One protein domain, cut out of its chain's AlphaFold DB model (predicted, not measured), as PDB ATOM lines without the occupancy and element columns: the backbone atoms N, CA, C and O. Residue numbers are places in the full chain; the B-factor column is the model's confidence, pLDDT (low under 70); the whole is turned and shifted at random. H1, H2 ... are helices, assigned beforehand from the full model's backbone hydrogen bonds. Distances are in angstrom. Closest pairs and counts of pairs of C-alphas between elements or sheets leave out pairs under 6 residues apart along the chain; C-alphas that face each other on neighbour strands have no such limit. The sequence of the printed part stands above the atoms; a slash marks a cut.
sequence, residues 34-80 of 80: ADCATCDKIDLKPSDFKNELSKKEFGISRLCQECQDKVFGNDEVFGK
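This is residues 34 to 80 of the 80 residues of an uncharacterized protein of marine sediment metagenome (UniProt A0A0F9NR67). With little regular structure, this is a small body of loop and two short helices set about perpendicular, with a tail, residues 73 to 80, sticking out. The long loop, residues 34 to 51, folds back on itself near Thr 38 at the end away from the tail, then leads to H1, and H2 follows. The printed part has 47 residues, of which 18 are in H1 and H2; there is no named strand, and the class is all helix. It is only just compact, close to loose, with a radius of gyration of the C-alphas of 10.9 A, and spans 37 by 20 by 15 A.

C-alpha 34 is at (107.183, 124.757, 138.932). H1, residues 52 to 61, is 14.2 A long. H2, residues 65 to 72, is 9.9 A long and ends at C-alpha 72 (122.263, 128.086, 151.020).

H1 and H2 are close but not clearly touching; their closest C-alphas, of Ser 54 and Gln 65, are 6.9 A apart. Their lines stand about perpendicular, at 75 degrees. In both, every O i to N i+4 pair is within hydrogen-bond range.

The farthest C-alphas, of Asp 43 and Lys 80, are 37.5 A apart. The printed part has no cut, and the link H1 to H2 is tight. Residues 74 to 80 have pLDDT under 70.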
ATOM      1  N   ALA A  34     106.127 124.982 137.955       85.44
ATOM      2  CA  ALA A  34     107.183 124.757 138.932       85.44
ATOM      3  C   ALA A  34     108.534 124.674 138.203       85.44
ATOM      4  O   ALA A  34     108.977 123.605 137.788       85.44
ATOM      5  N   ASP A  35     109.159 125.828 137.996       89.88
ATOM      6  CA  ASP A  35     110.459 125.970 137.335       89.88
ATOM      7  C   ASP A  35     111.477 126.648 138.255       89.88
ATOM      8  O   ASP A  35     111.104 127.325 139.211       89.88
ATOM      9  N   CYS A  36     112.762 126.442 137.979       90.44
ATOM     10  CA  CYS A  36     113.846 127.082 138.708       90.44
ATOM     11  C   CYS A  36     114.169 128.460 138.115       90.44
ATOM     12  O   CYS A  36     114.312 128.598 136.906       90.44
ATOM     13  N   ALA A  37     114.370 129.468 138.965       88.81
ATOM     14  CA  ALA A  37     114.742 130.822 138.545       88.81
ATOM     15  C   ALA A  37     116.187 130.949 138.024       88.81
ATOM     16  O   ALA A  37     116.544 131.957 137.425       88.81
ATOM     17  N   THR A  38     117.050 129.970 138.304       88.94
ATOM     18  CA  THR A  38     118.494 130.057 138.012       88.94
ATOM     19  C   THR A  38     118.997 128.994 137.049       88.94
ATOM     20  O   THR A  38     120.123 129.088 136.568       88.94
ATOM     21  N   CYS A  39     118.215 127.948 136.798       89.88
ATOM     22  CA  CYS A  39     118.575 126.891 135.860       89.88
ATOM     23  C   CYS A  39     117.353 126.467 135.050       89.88
ATOM     24  O   CYS A  39     116.225 126.764 135.422       89.88
ATOM     25  N   ASP A  40     117.569 125.720 133.972       88.06
ATOM     26  CA  ASP A  40     116.507 125.357 133.025       88.06
ATOM     27  C   ASP A  40     115.585 124.221 133.518       88.06
ATOM     28  O   ASP A  40     114.843 123.612 132.753       88.06
ATOM     29  N   LYS A  41     115.632 123.882 134.814       89.44
ATOM     30  CA  LYS A  41     114.770 122.830 135.360       89.44
ATOM     31  C   LYS A  41     113.325 123.304 135.429       89.44
ATOM     32  O   LYS A  41     113.020 124.313 136.063       89.44
ATOM     33  N   ILE A  42     112.444 122.510 134.836       88.75
ATOM     34  CA  ILE A  42     110.993 122.686 134.809       88.75
ATOM     35  C   ILE A  42     110.308 121.422 135.345       88.75
ATOM     36  O   ILE A  42     110.949 120.380 135.450       88.75
ATOM     37  N   ASP A  43     109.012 121.517 135.648       87.12
ATOM     38  CA  ASP A  43     108.193 120.411 136.178       87.12
ATOM     39  C   ASP A  43     108.733 119.830 137.498       87.12
ATOM     40  O   ASP A  43     108.694 118.626 137.742       87.12
ATOM     41  N   LEU A  44     109.267 120.701 138.361       88.31
ATOM     42  CA  LEU A  44     109.724 120.304 139.688       88.31
ATOM     43  C   LEU A  44     108.540 119.772 140.498       88.31
ATOM     44  O   LEU A  44     107.450 120.350 140.489       88.31
ATOM     45  N   LYS A  45     108.770 118.687 141.227       88.31
ATOM     46  CA  LYS A  45     107.799 118.035 142.100       88.31
ATOM     47  C   LYS A  45     108.186 118.262 143.552       88.31
ATOM     48  O   LYS A  45     109.361 118.405 143.876       88.31
ATOM     49  N   PRO A  46     107.216 118.242 144.470       85.00
ATOM     50  CA  PRO A  46     107.502 118.331 145.896       85.00
ATOM     51  C   PRO A  46     108.444 117.215 146.376       85.00
ATOM     52  O   PRO A  46     109.205 117.445 147.311       85.00
ATOM     53  N   SER A  47     108.455 116.045 145.733       86.62
ATOM     54  CA  SER A  47     109.385 114.954 146.045       86.62
ATOM     55  C   SER A  47     110.838 115.214 145.591       86.62
ATOM     56  O   SER A  47     111.728 114.496 146.029       86.62
ATOM     57  N   ASP A  48     111.105 116.237 144.761       88.50
ATOM     58  CA  ASP A  48     112.466 116.637 144.347       88.50
ATOM     59  C   ASP A  48     113.220 117.430 145.432       88.50
ATOM     60  O   ASP A  48     114.395 117.767 145.269       88.50
ATOM     61  N   PHE A  49     112.551 117.758 146.539       89.31
ATOM     62  CA  PHE A  49     113.108 118.545 147.635       89.31
ATOM     63  C   PHE A  49     113.397 117.652 148.832       89.31
ATOM     64  O   PHE A  49     112.575 116.820 149.215       89.31
ATOM     65  N   LYS A  50     114.551 117.877 149.465       89.31
ATOM     66  CA  LYS A  50     115.046 117.020 150.552       89.31
ATOM     67  C   LYS A  50     114.168 117.074 151.801       89.31
ATOM     68  O   LYS A  50     113.981 116.058 152.456       89.31
ATOM     69  N   ASN A  51     113.633 118.254 152.120       87.19
ATOM     70  CA  ASN A  51     112.890 118.528 153.350       87.19
ATOM     71  C   ASN A  51     111.772 119.550 153.107       87.19
ATOM     72  O   ASN A  51     111.800 120.310 152.137       87.19
ATOM     73  N   GLU A  52     110.824 119.640 154.043       87.25
ATOM     74  CA  GLU A  52     109.743 120.638 154.009       87.25
ATOM     75  C   GLU A  52     110.248 122.088 154.008       87.25
ATOM     76  O   GLU A  52     109.628 122.953 153.389       87.25
ATOM     77  N   LEU A  53     111.390 122.355 154.656       88.25
ATOM     78  CA  LEU A  53     112.029 123.672 154.629       88.25
ATOM     79  C   LEU A  53     112.407 124.063 153.195       88.25
ATOM     80  O   LEU A  53     111.955 125.095 152.715       88.25
ATOM     81  N   SER A  54     113.103 123.182 152.473       88.12
ATOM     82  CA  SER A  54     113.491 123.412 151.076       88.12
ATOM     83  C   SER A  54     112.281 123.570 150.143       88.12
ATOM     84  O   SER A  54     112.319 124.371 149.206       88.12
ATOM     85  N   LYS A  55     111.161 122.885 150.429       88.19
ATOM     86  CA  LYS A  55     109.882 123.103 149.719       88.19
ATOM     87  C   LYS A  55     109.324 124.509 149.972       88.19
ATOM     88  O   LYS A  55     108.888 125.180 149.036       88.19
ATOM     89  N   LYS A  56     109.344 124.981 151.223       85.88
ATOM     90  CA  LYS A  56     108.938 126.353 151.571       85.88
ATOM     91  C   LYS A  56     109.846 127.396 150.927       85.88
ATOM     92  O   LYS A  56     109.346 128.364 150.363       85.88
ATOM     93  N   GLU A  57     111.156 127.182 150.971       87.94
ATOM     94  CA  GLU A  57     112.148 128.077 150.378       87.94
ATOM     95  C   GLU A  57     112.002 128.156 148.861       87.94
ATOM     96  O   GLU A  57     112.139 129.245 148.303       87.94
ATOM     97  N   PHE A  58     111.626 127.064 148.186       88.50
ATOM     98  CA  PHE A  58     111.269 127.102 146.766       88.50
ATOM     99  C   PHE A  58     110.080 128.025 146.496       88.50
ATOM    100  O   PHE A  58     110.107 128.789 145.538       88.50
ATOM    101  N   GLY A  59     109.065 128.030 147.363       84.56
ATOM    102  CA  GLY A  59     107.924 128.940 147.230       84.56
ATOM    103  C   GLY A  59     108.293 130.429 147.304       84.56
ATOM    104  O   GLY A  59     107.534 131.267 146.821       84.56
ATOM    105  N   ILE A  60     109.450 130.761 147.884       83.50
ATOM    106  CA  ILE A  60     109.925 132.138 148.071       83.50
ATOM    107  C   ILE A  60     110.986 132.497 147.026       83.50
ATOM    108  O   ILE A  60     110.861 133.495 146.320       83.50
ATOM    109  N   SER A  61     112.039 131.686 146.944       87.25
ATOM    110  CA  SER A  61     113.232 131.918 146.121       87.25
ATOM    111  C   SER A  61     113.109 131.356 144.710       87.25
ATOM    112  O   SER A  61     113.812 131.800 143.807       87.25
ATOM    113  N   ARG A  62     112.212 130.380 144.517       87.94
ATOM    114  CA  ARG A  62     112.014 129.665 143.256       87.94
ATOM    115  C   ARG A  62     113.269 128.925 142.765       87.94
ATOM    116  O   ARG A  62     113.489 128.785 141.567       87.94
ATOM    117  N   LEU A  63     114.104 128.438 143.684       90.88
ATOM    118  CA  LEU A  63     115.314 127.664 143.378       90.88
ATOM    119  C   LEU A  63     115.075 126.159 143.544       90.88
ATOM    120  O   LEU A  63     114.612 125.728 144.596       90.88
ATOM    121  N   CYS A  64     115.418 125.337 142.552       92.50
ATOM    122  CA  CYS A  64     115.405 123.878 142.726       92.50
ATOM    123  C   CYS A  64     116.394 123.441 143.820       92.50
ATOM    124  O   CYS A  64     117.312 124.192 144.145       92.50
ATOM    125  N   GLN A  65     116.251 122.219 144.343       91.12
ATOM    126  CA  GLN A  65     117.085 121.713 145.439       91.12
ATOM    127  C   GLN A  65     118.592 121.912 145.199       91.12
ATOM    128  O   GLN A  65     119.275 122.473 146.042       91.12
ATOM    129  N   GLU A  66     119.108 121.562 144.020       92.94
ATOM    130  CA  GLU A  66     120.533 121.746 143.701       92.94
ATOM    131  C   GLU A  66     120.977 123.214 143.685       92.94
ATOM    132  O   GLU A  66     122.105 123.532 144.053       92.94
ATOM    133  N   CYS A  67     120.112 124.120 143.227       93.12
ATOM    134  CA  CYS A  67     120.395 125.552 143.243       93.12
ATOM    135  C   CYS A  67     120.290 126.115 144.663       93.12
ATOM    136  O   CYS A  67     121.109 126.948 145.035       93.12
ATOM    137  N   GLN A  68     119.346 125.620 145.468       91.31
ATOM    138  CA  GLN A  68     119.266 125.933 146.892       91.31
ATOM    139  C   GLN A  68     120.531 125.489 147.616       91.31
ATOM    140  O   GLN A  68     121.128 126.299 148.302       91.31
ATOM    141  N   ASP A  69     121.000 124.255 147.430       90.31
ATOM    142  CA  ASP A  69     122.224 123.777 148.082       90.31
ATOM    143  C   ASP A  69     123.466 124.578 147.653       90.31
ATOM    144  O   ASP A  69     124.348 124.820 148.466       90.31
ATOM    145  N   LYS A  70     123.529 125.082 146.414       90.19
ATOM    146  CA  LYS A  70     124.632 125.964 145.983       90.19
ATOM    147  C   LYS A  70     124.594 127.353 146.627       90.19
ATOM    148  O   LYS A  70     125.647 127.951 146.817       90.19
ATOM    149  N   VAL A  71     123.403 127.882 146.907       87.75
ATOM    150  CA  VAL A  71     123.215 129.237 147.460       87.75
ATOM    151  C   VAL A  71     123.193 129.224 148.994       87.75
ATOM    152  O   VAL A  71     123.765 130.109 149.621       87.75
ATOM    153  N   PHE A  72     122.557 128.215 149.590       83.12
ATOM    154  CA  PHE A  72     122.263 128.086 151.020       83.12
ATOM    155  C   PHE A  72     123.021 126.942 151.709       83.12
ATOM    156  O   PHE A  72     123.087 126.911 152.931       83.12
ATOM    157  N   GLY A  73     123.628 126.001 150.976       74.25
ATOM    158  CA  GLY A  73     124.354 124.853 151.553       74.25
ATOM    159  C   GLY A  73     125.663 125.205 152.269       74.25
ATOM    160  O   GLY A  73     126.407 124.309 152.647       74.25
ATOM    161  N   ASN A  74     125.933 126.494 152.477       62.44
ATOM    162  CA  ASN A  74     127.068 127.011 153.237       62.44
ATOM    163  C   ASN A  74     126.691 127.404 154.687       62.44
ATOM    164  O   ASN A  74     127.460 128.093 155.356       62.44
ATOM    165  N   ASP A  75     125.513 126.990 155.172       55.75
ATOM    166  CA  ASP A  75     124.964 127.362 156.488       55.75
ATOM    167  C   ASP A  75     125.709 126.762 157.699       55.75
ATOM    168  O   ASP A  75     125.466 127.162 158.832       55.75
ATOM    169  N   GLU A  76     126.719 125.905 157.504       54.78
ATOM    170  CA  GLU A  76     127.657 125.565 158.594       54.78
ATOM    171  C   GLU A  76     128.498 126.779 159.062       54.78
ATOM    172  O   GLU A  76     129.224 126.692 160.050       54.78
ATOM    173  N   VAL A  77     128.404 127.931 158.379       53.91
ATOM    174  CA  VAL A  77     129.180 129.148 158.677       53.91
ATOM    175  C   VAL A  77     128.377 130.233 159.419       53.91
ATOM    176  O   VAL A  77     128.988 131.096 160.046       53.91
ATOM    177  N   PHE A  78     127.036 130.201 159.426       49.22
ATOM    178  CA  PHE A  78     126.216 131.238 160.090       49.22
ATOM    179  C   PHE A  78     125.871 130.941 161.560       49.22
ATOM    180  O   PHE A  78     125.250 131.764 162.231       49.22
ATOM    181  N   GLY A  79     126.331 129.806 162.090       51.50
ATOM    182  CA  GLY A  79     126.258 129.462 163.509       51.50
ATOM    183  C   GLY A  79     127.539 129.802 164.274       51.50
ATOM    184  O   GLY A  79     128.213 128.887 164.752       51.50
ATOM    185  N   LYS A  80     127.891 131.086 164.402       36.19
ATOM    186  CA  LYS A  80     128.919 131.521 165.359       36.19
ATOM    187  C   LYS A  80     128.579 132.841 166.034       36.19
ATOM    188  O   LYS A  80     128.201 133.787 165.312       36.19
TER     189      LYS A  80